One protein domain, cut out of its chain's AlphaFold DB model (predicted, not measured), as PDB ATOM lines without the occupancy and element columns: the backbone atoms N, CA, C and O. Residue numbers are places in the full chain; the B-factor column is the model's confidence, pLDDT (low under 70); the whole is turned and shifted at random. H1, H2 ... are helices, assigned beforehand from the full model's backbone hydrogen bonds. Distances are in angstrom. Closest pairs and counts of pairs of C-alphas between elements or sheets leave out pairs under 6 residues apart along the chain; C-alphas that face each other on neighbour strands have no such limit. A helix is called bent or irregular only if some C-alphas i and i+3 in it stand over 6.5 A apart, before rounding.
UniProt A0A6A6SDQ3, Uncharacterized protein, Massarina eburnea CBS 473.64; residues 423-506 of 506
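Overview. This is residues 423 to 506 of the 506 residues of an uncharacterized protein of Massarina eburnea CBS 473.64 (UniProt A0A6A6SDQ3). One very long helix, H4, runs the whole length of the model; its first part is packed with three shorter helices into a compact head, and its last part, residues 487 to 504, sticks out of that head as a long bare arm. In the head, H2 and H3 make a helical hairpin, H2 packs on H4 at a large angle, and H1 packs on H4 nearly crosswise. The printed part has 84 residues with four named helices, in the order H1, H2, H3, H4 along the chain, and no named strand; the class is all helix. The whole is loose, with a radius of gyration of the C-alphas of 17.2 A, and it spans 60 by 26 by 21 A, the arm making much of the length.

Along the chain. The longest helix is H4, residues 468 to 504, 37 residues and 54.3 A from first to last C-alpha. It begins with C-alpha 468 at (145.518, 154.733, 116.746) and ends with C-alpha 504 at (192.670, 178.688, 129.060). Before it in the chain comes H3, residues 453 to 463, 11 residues and 15.2 A long. H2, residues 433 to 447, has 15 residues and is 21.2 A long, from C-alpha 433 at (160.682, 147.709, 131.114) to C-alpha 447 at (163.678, 163.145, 116.956). H1, residues 423 to 431, has 9 residues and is 13.9 A long; its C-alpha 423 stands at (150.417, 160.586, 132.011). H1 is irregular: C-alphas 423 and 426 are 7.0 A apart, against about 5 A in a regular helix, and its line is a rough one. No helix is bent.

Arrangement. H4 touches H2 with its residues 475 to 483 alone; the closest C-alphas are those of Glu 444 and Val 482, 6.4 A apart. H2 and H4 run the same way at a steep tilt of 69 degrees, only just short of about perpendicular. H4 touches H1 with its residues 474 to 478 alone; the closest C-alphas, those of Leu 424 and Ile 474, are 7.1 A apart. The lines of H1 and H4 stand at 72 degrees, only just about perpendicular. H2 and H3 touch as a helical hairpin, opposite ways at a shallow tilt of 6 degrees, and their closest C-alphas are those of His 442 and Leu 456, 6.6 A apart. H3 and H4 are close but not clearly touching, with the C-alphas of Glu 460 and Arg 471 the closest at 7.7 A. H1 is close to H2 but not clearly touching it; their closest C-alphas, those of Arg 428 and Trp 436, are 5.7 A apart. H1 and H3 are also close but not clearly touching, with the C-alphas of Leu 431 and Leu 463 the closest at 7.2 A. In H2 and H4 every pair of O i and N i+4 is within hydrogen-bond range; in H1 4 of 5 such pairs are, and in H3 6 of 7.

Size, cuts and confidence. The two C-alphas farthest apart are those of Asp 467 and Ala 506, at 60.2 A. Residues 487 to 506, of which 487 to 504 belong to H4, stand free. Without them the body has 64 residues, spans 26 by 23 by 22 A and has a radius of gyration of 10.8 A. The links H1 to H2, H2 to H3 and H3 to H4 are tight, with 1, 5 and 4 residues between the helices. The printed part has no cut, and residue 506 is the chain's last. The mean pLDDT of the printed part is 93.6, with residues 505 to 506 under 70.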
ATOM      1  N   LYS A 423     151.292 161.040 133.110       97.12
ATOM      2  CA  LYS A 423     150.417 160.586 132.011       97.12
ATOM      3  C   LYS A 423     150.933 159.347 131.254       97.12
ATOM      4  O   LYS A 423     150.141 158.653 130.635       97.12
ATOM      5  N   LEU A 424     152.234 159.064 131.320       97.12
ATOM      6  CA  LEU A 424     152.899 157.929 130.675       97.12
ATOM      7  C   LEU A 424     153.269 156.807 131.653       97.12
ATOM      8  O   LEU A 424     153.699 155.745 131.216       97.12
ATOM      9  N   VAL A 425     153.082 156.995 132.965       96.38
ATOM     10  CA  VAL A 425     153.439 155.980 133.976       96.38
ATOM     11  C   VAL A 425     152.629 154.698 133.788       96.38
ATOM     12  O   VAL A 425     153.183 153.604 133.873       96.38
ATOM     13  N   SER A 426     151.334 154.814 133.480       96.69
ATOM     14  CA  SER A 426     150.493 153.653 133.166       96.69
ATOM     15  C   SER A 426     150.951 152.948 131.893       96.69
ATOM     16  O   SER A 426     151.002 151.725 131.867       96.69
ATOM     17  N   THR A 427     151.332 153.708 130.865       96.94
ATOM     18  CA  THR A 427     151.814 153.174 129.586       96.94
ATOM     19  C   THR A 427     153.139 152.439 129.753       96.94
ATOM     20  O   THR A 427     153.261 151.307 129.300       96.94
ATOM     21  N   ARG A 428     154.098 153.029 130.480       96.56
ATOM     22  CA  ARG A 428     155.367 152.379 130.846       96.56
ATOM     23  C   ARG A 428     155.124 151.079 131.607       96.56
ATOM     24  O   ARG A 428     155.766 150.075 131.328       96.56
ATOM     25  N   LYS A 429     154.177 151.083 132.552       96.25
ATOM     26  CA  LYS A 429     153.821 149.881 133.314       96.25
ATOM     27  C   LYS A 429     153.169 148.805 132.440       96.25
ATOM     28  O   LYS A 429     153.412 147.631 132.682       96.25
ATOM     29  N   ALA A 430     152.352 149.200 131.464       96.69
ATOM     30  CA  ALA A 430     151.651 148.281 130.571       96.69
ATOM     31  C   ALA A 430     152.578 147.633 129.531       96.69
ATOM     32  O   ALA A 430     152.423 146.450 129.260       96.69
ATOM     33  N   LEU A 431     153.534 148.388 128.981       96.75
ATOM     34  CA  LEU A 431     154.547 147.864 128.055       96.75
ATOM     35  C   LEU A 431     155.585 146.989 128.765       96.75
ATOM     36  O   LEU A 431     156.115 146.053 128.191       96.75
ATOM     37  N   GLY A 432     155.894 147.292 130.026       96.50
ATOM     38  CA  GLY A 432     157.023 146.673 130.710       96.50
ATOM     39  C   GLY A 432     158.339 147.391 130.405       96.50
ATOM     40  O   GLY A 432     158.402 148.354 129.643       96.50
ATOM     41  N   ARG A 433     159.408 146.969 131.087       94.94
ATOM     42  CA  ARG A 433     160.682 147.709 131.114       94.94
ATOM     43  C   ARG A 433     161.400 147.704 129.761       94.94
ATOM     44  O   ARG A 433     161.901 148.743 129.348       94.94
ATOM     45  N   TYR A 434     161.452 146.547 129.104       96.69
ATOM     46  CA  TYR A 434     162.198 146.348 127.859       96.69
ATOM     47  C   TYR A 434     161.517 147.050 126.682       96.69
ATOM     48  O   TYR A 434     162.123 147.923 126.065       96.69
ATOM     49  N   ASP A 435     160.231 146.783 126.474       97.19
ATOM     50  CA  ASP A 435     159.418 147.392 125.415       97.19
ATOM     51  C   ASP A 435     159.314 148.913 125.558       97.19
ATOM     52  O   ASP A 435     159.353 149.649 124.571       97.19
ATOM     53  N   TRP A 436     159.222 149.419 126.797       96.88
ATOM     54  CA  TRP A 436     159.273 150.858 127.050       96.88
ATOM     55  C   TRP A 436     160.606 151.463 126.608       96.88
ATOM     56  O   TRP A 436     160.617 152.522 125.983       96.88
ATOM     57  N   LYS A 437     161.723 150.801 126.926       96.88
ATOM     58  CA  LYS A 437     163.056 151.271 126.550       96.88
ATOM     59  C   LYS A 437     163.227 151.277 125.031       96.88
ATOM     60  O   LYS A 437     163.620 152.307 124.491       96.88
ATOM     61  N   GLU A 438     162.861 150.192 124.348       97.12
ATOM     62  CA  GLU A 438     162.923 150.114 122.880       97.12
ATOM     63  C   GLU A 438     162.049 151.199 122.230       97.12
ATOM     64  O   GLU A 438     162.476 151.885 121.299       97.12
ATOM     65  N   TYR A 439     160.841 151.422 122.759       97.75
ATOM     66  CA  TYR A 439     159.958 152.470 122.253       97.75
ATOM     67  C   TYR A 439     160.568 153.868 122.392       97.75
ATOM     68  O   TYR A 439     160.489 154.678 121.463       97.75
ATOM     69  N   VAL A 440     161.180 154.160 123.543       97.62
ATOM     70  CA  VAL A 440     161.861 155.438 123.770       97.62
ATOM     71  C   VAL A 440     163.060 155.581 122.832       97.62
ATOM     72  O   VAL A 440     163.193 156.639 122.226       97.62
ATOM     73  N   GLU A 441     163.866 154.536 122.628       97.19
ATOM     74  CA  GLU A 441     164.996 154.551 121.684       97.19
ATOM     75  C   GLU A 441     164.547 154.869 120.248       97.19
ATOM     76  O   GLU A 441     165.127 155.741 119.597       97.19
ATOM     77  N   HIS A 442     163.467 154.253 119.752       98.31
ATOM     78  CA  HIS A 442     162.937 154.582 118.418       98.31
ATOM     79  C   HIS A 442     162.381 156.009 118.350       98.31
ATOM     80  O   HIS A 442     162.485 156.667 117.314       98.31
ATOM     81  N   MET A 443     161.832 156.521 119.453       97.94
ATOM     82  CA  MET A 443     161.409 157.919 119.549       97.94
ATOM     83  C   MET A 443     162.588 158.898 119.534       97.94
ATOM     84  O   MET A 443     162.463 159.968 118.936       97.94
ATOM     85  N   GLU A 444     163.732 158.550 120.125       97.31
ATOM     86  CA  GLU A 444     164.961 159.345 120.000       97.31
ATOM     87  C   GLU A 444     165.467 159.370 118.562       97.31
ATOM     88  O   GLU A 444     165.766 160.444 118.038       97.31
ATOM     89  N   LYS A 445     165.485 158.212 117.895       98.19
ATOM     90  CA  LYS A 445     165.850 158.113 116.476       98.19
ATOM     91  C   LYS A 445     164.927 158.953 115.594       98.19
ATOM     92  O   LYS A 445     165.407 159.664 114.715       98.19
ATOM     93  N   LEU A 446     163.619 158.964 115.873       97.88
ATOM     94  CA  LEU A 446     162.672 159.849 115.185       97.88
ATOM     95  C   LEU A 446     163.017 161.333 115.406       97.88
ATOM     96  O   LEU A 446     162.992 162.118 114.464       97.88
ATOM     97  N   VAL A 447     163.329 161.744 116.641       97.50
ATOM     98  CA  VAL A 447     163.678 163.145 116.956       97.50
ATOM     99  C   VAL A 447     164.986 163.568 116.279       97.50
ATOM    100  O   VAL A 447     165.091 164.710 115.828       97.50
ATOM    101  N   LYS A 448     165.940 162.646 116.134       97.25
ATOM    102  CA  LYS A 448     167.179 162.839 115.364       97.25
ATOM    103  C   LYS A 448     166.978 162.764 113.845       97.25
ATOM    104  O   LYS A 448     167.896 163.091 113.100       97.25
ATOM    105  N   ASN A 449     165.775 162.411 113.383       97.81
ATOM    106  CA  ASN A 449     165.447 162.124 111.984       97.81
ATOM    107  C   ASN A 449     166.280 160.968 111.387       97.81
ATOM    108  O   ASN A 449     166.561 160.963 110.193       97.81
ATOM    109  N   GLU A 450     166.690 160.003 112.215       98.38
ATOM    110  CA  GLU A 450     167.354 158.760 111.783       98.38
ATOM    111  C   GLU A 450     166.345 157.717 111.276       98.38
ATOM    112  O   GLU A 450     166.691 156.862 110.468       98.38
ATOM    113  N   ILE A 451     165.102 157.791 111.763       98.31
ATOM    114  CA  ILE A 451     163.991 156.903 111.408       98.31
ATOM    115  C   ILE A 451     162.803 157.749 110.938       98.31
ATOM    116  O   ILE A 451     162.525 158.808 111.506       98.31
ATOM    117  N   ASP A 452     162.068 157.253 109.943       98.31
ATOM    118  CA  ASP A 452     160.842 157.877 109.438       98.31
ATOM    119  C   ASP A 452     159.612 157.564 110.315       98.31
ATOM    120  O   ASP A 452     159.500 156.515 110.954       98.31
ATOM    121  N   GLU A 453     158.592 158.429 110.273       97.25
ATOM    122  CA  GLU A 453     157.325 158.203 110.995       97.25
ATOM    123  C   GLU A 453     156.626 156.887 110.596       97.25
ATOM    124  O   GLU A 453     155.868 156.311 111.381       97.25
ATOM    125  N   THR A 454     156.846 156.397 109.375       97.69
ATOM    126  CA  THR A 454     156.282 155.138 108.858       97.69
ATOM    127  C   THR A 454     156.929 153.907 109.490       97.69
ATOM    128  O   THR A 454     156.231 152.932 109.782       97.69
ATOM    129  N   GLU A 455     158.233 153.952 109.735       98.12
ATOM    130  CA  GLU A 455     158.977 152.878 110.381       98.12
ATOM    131  C   GLU A 455     158.672 152.841 111.881       98.12
ATOM    132  O   GLU A 455     158.333 151.777 112.407       98.12
ATOM    133  N   LEU A 456     158.602 154.004 112.540       97.88
ATOM    134  CA  LEU A 456     158.110 154.086 113.918       97.88
ATOM    135  C   LEU A 456     156.691 153.506 114.048       97.88
ATOM    136  O   LEU A 456     156.427 152.717 114.952       97.88
ATOM    137  N   ASN A 457     155.786 153.830 113.117       97.50
ATOM    138  CA  ASN A 457     154.437 153.245 113.070       97.50
ATOM    139  C   ASN A 457     154.462 151.708 112.977       97.50
ATOM    140  O   ASN A 457     153.577 151.040 113.515       97.50
ATOM    141  N   ARG A 458     155.446 151.129 112.277       97.56
ATOM    142  CA  ARG A 458     155.594 149.673 112.148       97.56
ATOM    143  C   ARG A 458     156.002 149.039 113.477       97.56
ATOM    144  O   ARG A 458     155.434 148.008 113.830       97.56
ATOM    145  N   HIS A 459     156.921 149.663 114.213       97.38
ATOM    146  CA  HIS A 459     157.315 149.220 115.554       97.38
ATOM    147  C   HIS A 459     156.191 149.417 116.578       97.38
ATOM    148  O   HIS A 459     155.861 148.492 117.318       97.38
ATOM    149  N   GLU A 460     155.512 150.565 116.562       97.00
ATOM    150  CA  GLU A 460     154.391 150.836 117.467       97.00
ATOM    151  C   GLU A 460     153.248 149.830 117.310       97.00
ATOM    152  O   GLU A 460     152.603 149.479 118.292       97.00
ATOM    153  N   ARG A 461     152.993 149.329 116.098       96.75
ATOM    154  CA  ARG A 461     151.976 148.289 115.881       96.75
ATOM    155  C   ARG A 461     152.329 146.947 116.517       96.75
ATOM    156  O   ARG A 461     151.409 146.182 116.783       96.75
ATOM    157  N   LYS A 462     153.616 146.662 116.738       97.31
ATOM    158  CA  LYS A 462     154.068 145.454 117.442       97.31
ATOM    159  C   LYS A 462     153.924 145.611 118.956       97.31
ATOM    160  O   LYS A 462     153.466 144.689 119.615       97.31
ATOM    161  N   LEU A 463     154.258 146.793 119.475       97.06
ATOM    162  CA  LEU A 463     154.261 147.086 120.914       97.06
ATOM    163  C   LEU A 463     152.866 147.406 121.469       97.06
ATOM    164  O   LEU A 463     152.515 147.028 122.583       97.06
ATOM    165  N   PHE A 464     152.045 148.117 120.694       96.38
ATOM    166  CA  PHE A 464     150.745 148.606 121.134       96.38
ATOM    167  C   PHE A 464     149.607 147.947 120.359       96.38
ATOM    168  O   PHE A 464     149.361 148.257 119.188       96.38
ATOM    169  N   GLN A 465     148.811 147.154 121.075       95.56
ATOM    170  CA  GLN A 465     147.534 146.618 120.588       95.56
ATOM    171  C   GLN A 465     146.368 147.622 120.710       95.56
ATOM    172  O   GLN A 465     145.210 147.271 120.510       95.56
ATOM    173  N   THR A 466     146.649 148.879 121.065       94.75
ATOM    174  CA  THR A 466     145.637 149.914 121.318       94.75
ATOM    175  C   THR A 466     145.235 150.691 120.063       94.75
ATOM    176  O   THR A 466     145.930 150.677 119.045       94.75
ATOM    177  N   ASP A 467     144.153 151.462 120.179       96.88
ATOM    178  CA  ASP A 467     143.667 152.359 119.132       96.88
ATOM    179  C   ASP A 467     144.707 153.396 118.680       96.88
ATOM    180  O   ASP A 467     145.476 153.949 119.473       96.88
ATOM    181  N   GLU A 468     144.645 153.745 117.393       96.81
ATOM    182  CA  GLU A 468     145.518 154.733 116.746       96.81
ATOM    183  C   GLU A 468     145.505 156.098 117.454       96.81
ATOM    184  O   GLU A 468     146.538 156.750 117.591       96.81
ATOM    185  N   GLY A 469     144.340 156.525 117.953       97.62
ATOM    186  CA  GLY A 469     144.203 157.802 118.655       97.62
ATOM    187  C   GLY A 469     144.988 157.851 119.967       97.62
ATOM    188  O   GLY A 469     145.603 158.873 120.275       97.62
ATOM    189  N   LEU A 470     145.010 156.744 120.718       96.88
ATOM    190  CA  LEU A 470     145.782 156.649 121.955       96.88
ATOM    191  C   LEU A 470     147.282 156.561 121.651       96.88
ATOM    192  O   LEU A 470     148.064 157.259 122.296       96.88
ATOM    193  N   ARG A 471     147.675 155.792 120.623       97.31
ATOM    194  CA  ARG A 471     149.070 155.737 120.148       97.31
ATOM    195  C   ARG A 471     149.598 157.121 119.783       97.31
ATOM    196  O   ARG A 471     150.661 157.512 120.252       97.31
ATOM    197  N   ALA A 472     148.817 157.917 119.053       97.69
ATOM    198  CA  ALA A 472     149.198 159.283 118.702       97.69
ATOM    199  C   ALA A 472     149.380 160.197 119.933       97.69
ATOM    200  O   ALA A 472     150.285 161.036 119.955       97.69
ATOM    201  N   GLN A 473     148.552 160.042 120.974       97.94
ATOM    202  CA  GLN A 473     148.713 160.792 122.228       97.94
ATOM    203  C   GLN A 473     149.962 160.367 123.002       97.94
ATOM    204  O   GLN A 473     150.722 161.231 123.442       97.94
ATOM    205  N   ILE A 474     150.191 159.056 123.124       97.94
ATOM    206  CA  ILE A 474     151.397 158.498 123.744       97.94
ATOM    207  C   ILE A 474     152.633 159.015 123.006       97.94
ATOM    208  O   ILE A 474     153.511 159.595 123.644       97.94
ATOM    209  N   ARG A 475     152.649 158.928 121.670       97.75
ATOM    210  CA  ARG A 475     153.733 159.446 120.828       97.75
ATOM    211  C   ARG A 475     153.995 160.918 121.092       97.75
ATOM    212  O   ARG A 475     155.143 161.310 121.273       97.75
ATOM    213  N   LYS A 476     152.946 161.745 121.148       98.19
ATOM    214  CA  LYS A 476     153.087 163.176 121.446       98.19
ATOM    215  C   LYS A 476     153.793 163.398 122.785       98.19
ATOM    216  O   LYS A 476     154.709 164.208 122.866       98.19
ATOM    217  N   TRP A 477     153.379 162.683 123.825       98.00
ATOM    218  CA  TRP A 477     153.942 162.840 125.165       98.00
ATOM    219  C   TRP A 477     155.364 162.300 125.291       98.00
ATOM    220  O   TRP A 477     156.178 162.915 125.976       98.00
ATOM    221  N   VAL A 478     155.674 161.180 124.637       97.69
ATOM    222  CA  VAL A 478     157.037 160.634 124.619       97.69
ATOM    223  C   VAL A 478     157.954 161.536 123.801       97.69
ATOM    224  O   VAL A 478     159.067 161.809 124.237       97.69
ATOM    225  N   LYS A 479     157.470 162.097 122.685       97.88
ATOM    226  CA  LYS A 479     158.214 163.091 121.902       97.88
ATOM    227  C   LYS A 479     158.567 164.313 122.748       97.88
ATOM    228  O   LYS A 479     159.729 164.689 122.769       97.88
ATOM    229  N   GLU A 480     157.600 164.878 123.478       97.62
ATOM    230  CA  GLU A 480     157.833 165.986 124.423       97.62
ATOM    231  C   GLU A 480     158.941 165.630 125.435       97.62
ATOM    232  O   GLU A 480     159.922 166.363 125.553       97.62
ATOM    233  N   MET A 481     158.832 164.467 126.087       97.06
ATOM    234  CA  MET A 481     159.802 163.982 127.079       97.06
ATOM    235  C   MET A 481     161.219 163.817 126.501       97.06
ATOM    236  O   MET A 481     162.198 164.216 127.129       97.06
ATOM    237  N   VAL A 482     161.341 163.244 125.302       97.25
ATOM    238  CA  VAL A 482     162.630 163.049 124.621       97.25
ATOM    239  C   VAL A 482     163.240 164.389 124.204       97.25
ATOM    240  O   VAL A 482     164.425 164.628 124.430       97.25
ATOM    241  N   THR A 483     162.434 165.301 123.650       96.50
ATOM    242  CA  THR A 483     162.917 166.633 123.251       96.50
ATOM    243  C   THR A 483     163.390 167.467 124.439       96.50
ATOM    244  O   THR A 483     164.374 168.190 124.317       96.50
ATOM    245  N   GLU A 484     162.735 167.344 125.597       95.94
ATOM    246  CA  GLU A 484     163.147 168.030 126.824       95.94
ATOM    247  C   GLU A 484     164.520 167.537 127.299       95.94
ATOM    248  O   GLU A 484     165.388 168.351 127.613       95.94
ATOM    249  N   LYS A 485     164.766 166.219 127.257       95.12
ATOM    250  CA  LYS A 485     166.071 165.639 127.608       95.12
ATOM    251  C   LYS A 485     167.188 166.131 126.683       95.12
ATOM    252  O   LYS A 485     168.240 166.531 127.178       95.12
ATOM    253  N   HIS A 486     166.952 166.148 125.370       94.69
ATOM    254  CA  HIS A 486     167.934 166.659 124.407       94.69
ATOM    255  C   HIS A 486     168.204 168.156 124.595       94.69
ATOM    256  O   HIS A 486     169.358 168.568 124.608       94.69
ATOM    257  N   CYS A 487     167.168 168.959 124.859       93.75
ATOM    258  CA  CYS A 487     167.341 170.388 125.117       93.75
ATOM    259  C   CYS A 487     168.218 170.657 126.354       93.75
ATOM    260  O   CYS A 487     169.032 171.579 126.350       93.75
ATOM    261  N   VAL A 488     168.092 169.850 127.411       93.31
ATOM    262  CA  VAL A 488     168.954 169.972 128.599       93.31
ATOM    263  C   VAL A 488     170.398 169.562 128.286       93.31
ATOM    264  O   VAL A 488     171.325 170.243 128.726       93.31
ATOM    265  N   GLN A 489     170.601 168.498 127.504       90.88
ATOM    266  CA  GLN A 489     171.940 168.040 127.113       90.88
ATOM    267  C   GLN A 489     172.677 169.072 126.251       90.88
ATOM    268  O   GLN A 489     173.822 169.404 126.565       90.88
ATOM    269  N   ASP A 490     172.017 169.653 125.248       91.25
ATOM    270  CA  ASP A 490     172.633 170.648 124.360       91.25
ATOM    271  C   ASP A 490     173.038 171.921 125.123       91.25
ATOM    272  O   ASP A 490     174.125 172.461 124.922       91.25
ATOM    273  N   ASN A 491     172.210 172.365 126.075       89.19
ATOM    274  CA  ASN A 491     172.542 173.510 126.928       89.19
ATOM    275  C   ASN A 491     173.707 173.212 127.888       89.19
ATOM    276  O   ASN A 491     174.496 174.109 128.190       89.19
ATOM    277  N   SER A 492     173.842 171.966 128.358       89.62
ATOM    278  CA  SER A 492     174.964 171.567 129.217       89.62
ATOM    279  C   SER A 492     176.295 171.490 128.461       89.62
ATOM    280  O   SER A 492     177.336 171.821 129.026       89.62
ATOM    281  N   ALA A 493     176.267 171.124 127.175       86.62
ATOM    282  CA  ALA A 493     177.465 171.089 126.339       86.62
ATOM    283  C   ALA A 493     178.039 172.498 126.112       86.62
ATOM    284  O   ALA A 493     179.247 172.691 126.228       86.62
ATOM    285  N   ILE A 494     177.173 173.490 125.879       85.56
ATOM    286  CA  ILE A 494     177.588 174.887 125.660       85.56
ATOM    287  C   ILE A 494     178.193 175.499 126.934       85.56
ATOM    288  O   ILE A 494     179.172 176.237 126.851       85.56
ATOM    289  N   GLY A 495     177.650 175.185 128.117       80.62
ATOM    290  CA  GLY A 495     178.186 175.690 129.389       80.62
ATOM    291  C   GLY A 495     179.636 175.264 129.638       80.62
ATOM    292  O   GLY A 495     180.479 176.092 129.970       80.62
ATOM    293  N   ASN A 496     179.949 173.993 129.372       81.31
ATOM    294  CA  ASN A 496     181.294 173.452 129.583       81.31
ATOM    295  C   ASN A 496     182.338 174.039 128.616       81.31
ATOM    296  O   ASN A 496     183.517 174.120 128.957       81.31
ATOM    297  N   GLU A 497     181.935 174.450 127.410       82.12
ATOM    298  CA  GLU A 497     182.850 175.079 126.452       82.12
ATOM    299  C   GLU A 497     183.234 176.500 126.887       82.12
ATOM    300  O   GLU A 497     184.398 176.890 126.778       82.12
ATOM    301  N   VAL A 498     182.289 177.250 127.464       81.62
ATOM    302  CA  VAL A 498     182.555 178.593 128.000       81.62
ATOM    303  C   VAL A 498     183.476 178.525 129.223       81.62
ATOM    304  O   VAL A 498     184.438 179.291 129.297       81.62
ATOM    305  N   ASP A 499     183.251 177.580 130.138       79.62
ATOM    306  CA  ASP A 499     184.097 177.423 131.328       79.62
ATOM    307  C   ASP A 499     185.523 176.949 130.972       79.62
ATOM    308  O   ASP A 499     186.512 177.414 131.557       79.62
ATOM    309  N   ASN A 500     185.669 176.106 129.941       78.12
ATOM    310  CA  ASN A 500     186.983 175.722 129.413       78.12
ATOM    311  C   ASN A 500     187.696 176.888 128.705       78.12
ATOM    312  O   ASN A 500     188.907 177.046 128.866       78.12
ATOM    313  N   ALA A 501     186.976 177.741 127.968       77.44
ATOM    314  CA  ALA A 501     187.566 178.918 127.323       77.44
ATOM    315  C   ALA A 501     188.066 179.966 128.339       77.44
ATOM    316  O   ALA A 501     189.103 180.598 128.118       77.44
ATOM    317  N   ILE A 502     187.367 180.121 129.471       79.56
ATOM    318  CA  ILE A 502     187.792 181.005 130.570       79.56
ATOM    319  C   ILE A 502     189.051 180.455 131.252       79.56
ATOM    320  O   ILE A 502     189.962 181.223 131.549       79.56
ATOM    321  N   THR A 503     189.143 179.136 131.436       79.94
ATOM    322  CA  THR A 503     190.288 178.498 132.110       79.94
ATOM    323  C   THR A 503     191.575 178.541 131.278       79.94
ATOM    324  O   THR A 503     192.657 178.571 131.846       79.94
ATOM    325  N   ILE A 504     191.489 178.580 129.944       76.69
ATOM    326  CA  ILE A 504     192.670 178.688 129.060       76.69
ATOM    327  C   ILE A 504     193.166 180.144 128.932       76.69
ATOM    328  O   ILE A 504     194.305 180.379 128.536       76.69
ATOM    329  N   SER A 505     192.323 181.126 129.262       68.00
ATOM    330  CA  SER A 505     192.667 182.555 129.164       68.00
ATOM    331  C   SER A 505     193.217 183.155 130.467       68.00
ATOM    332  O   SER A 505     193.596 184.328 130.468       68.00
ATOM    333  N   ALA A 506     193.236 182.382 131.556       61.81
ATOM    334  CA  ALA A 506     193.814 182.735 132.854       61.81
ATOM    335  C   ALA A 506     195.130 181.980 133.063       61.81
ATOM    336  O   ALA A 506     196.063 182.595 133.627       61.81
TER     337      ALA A 506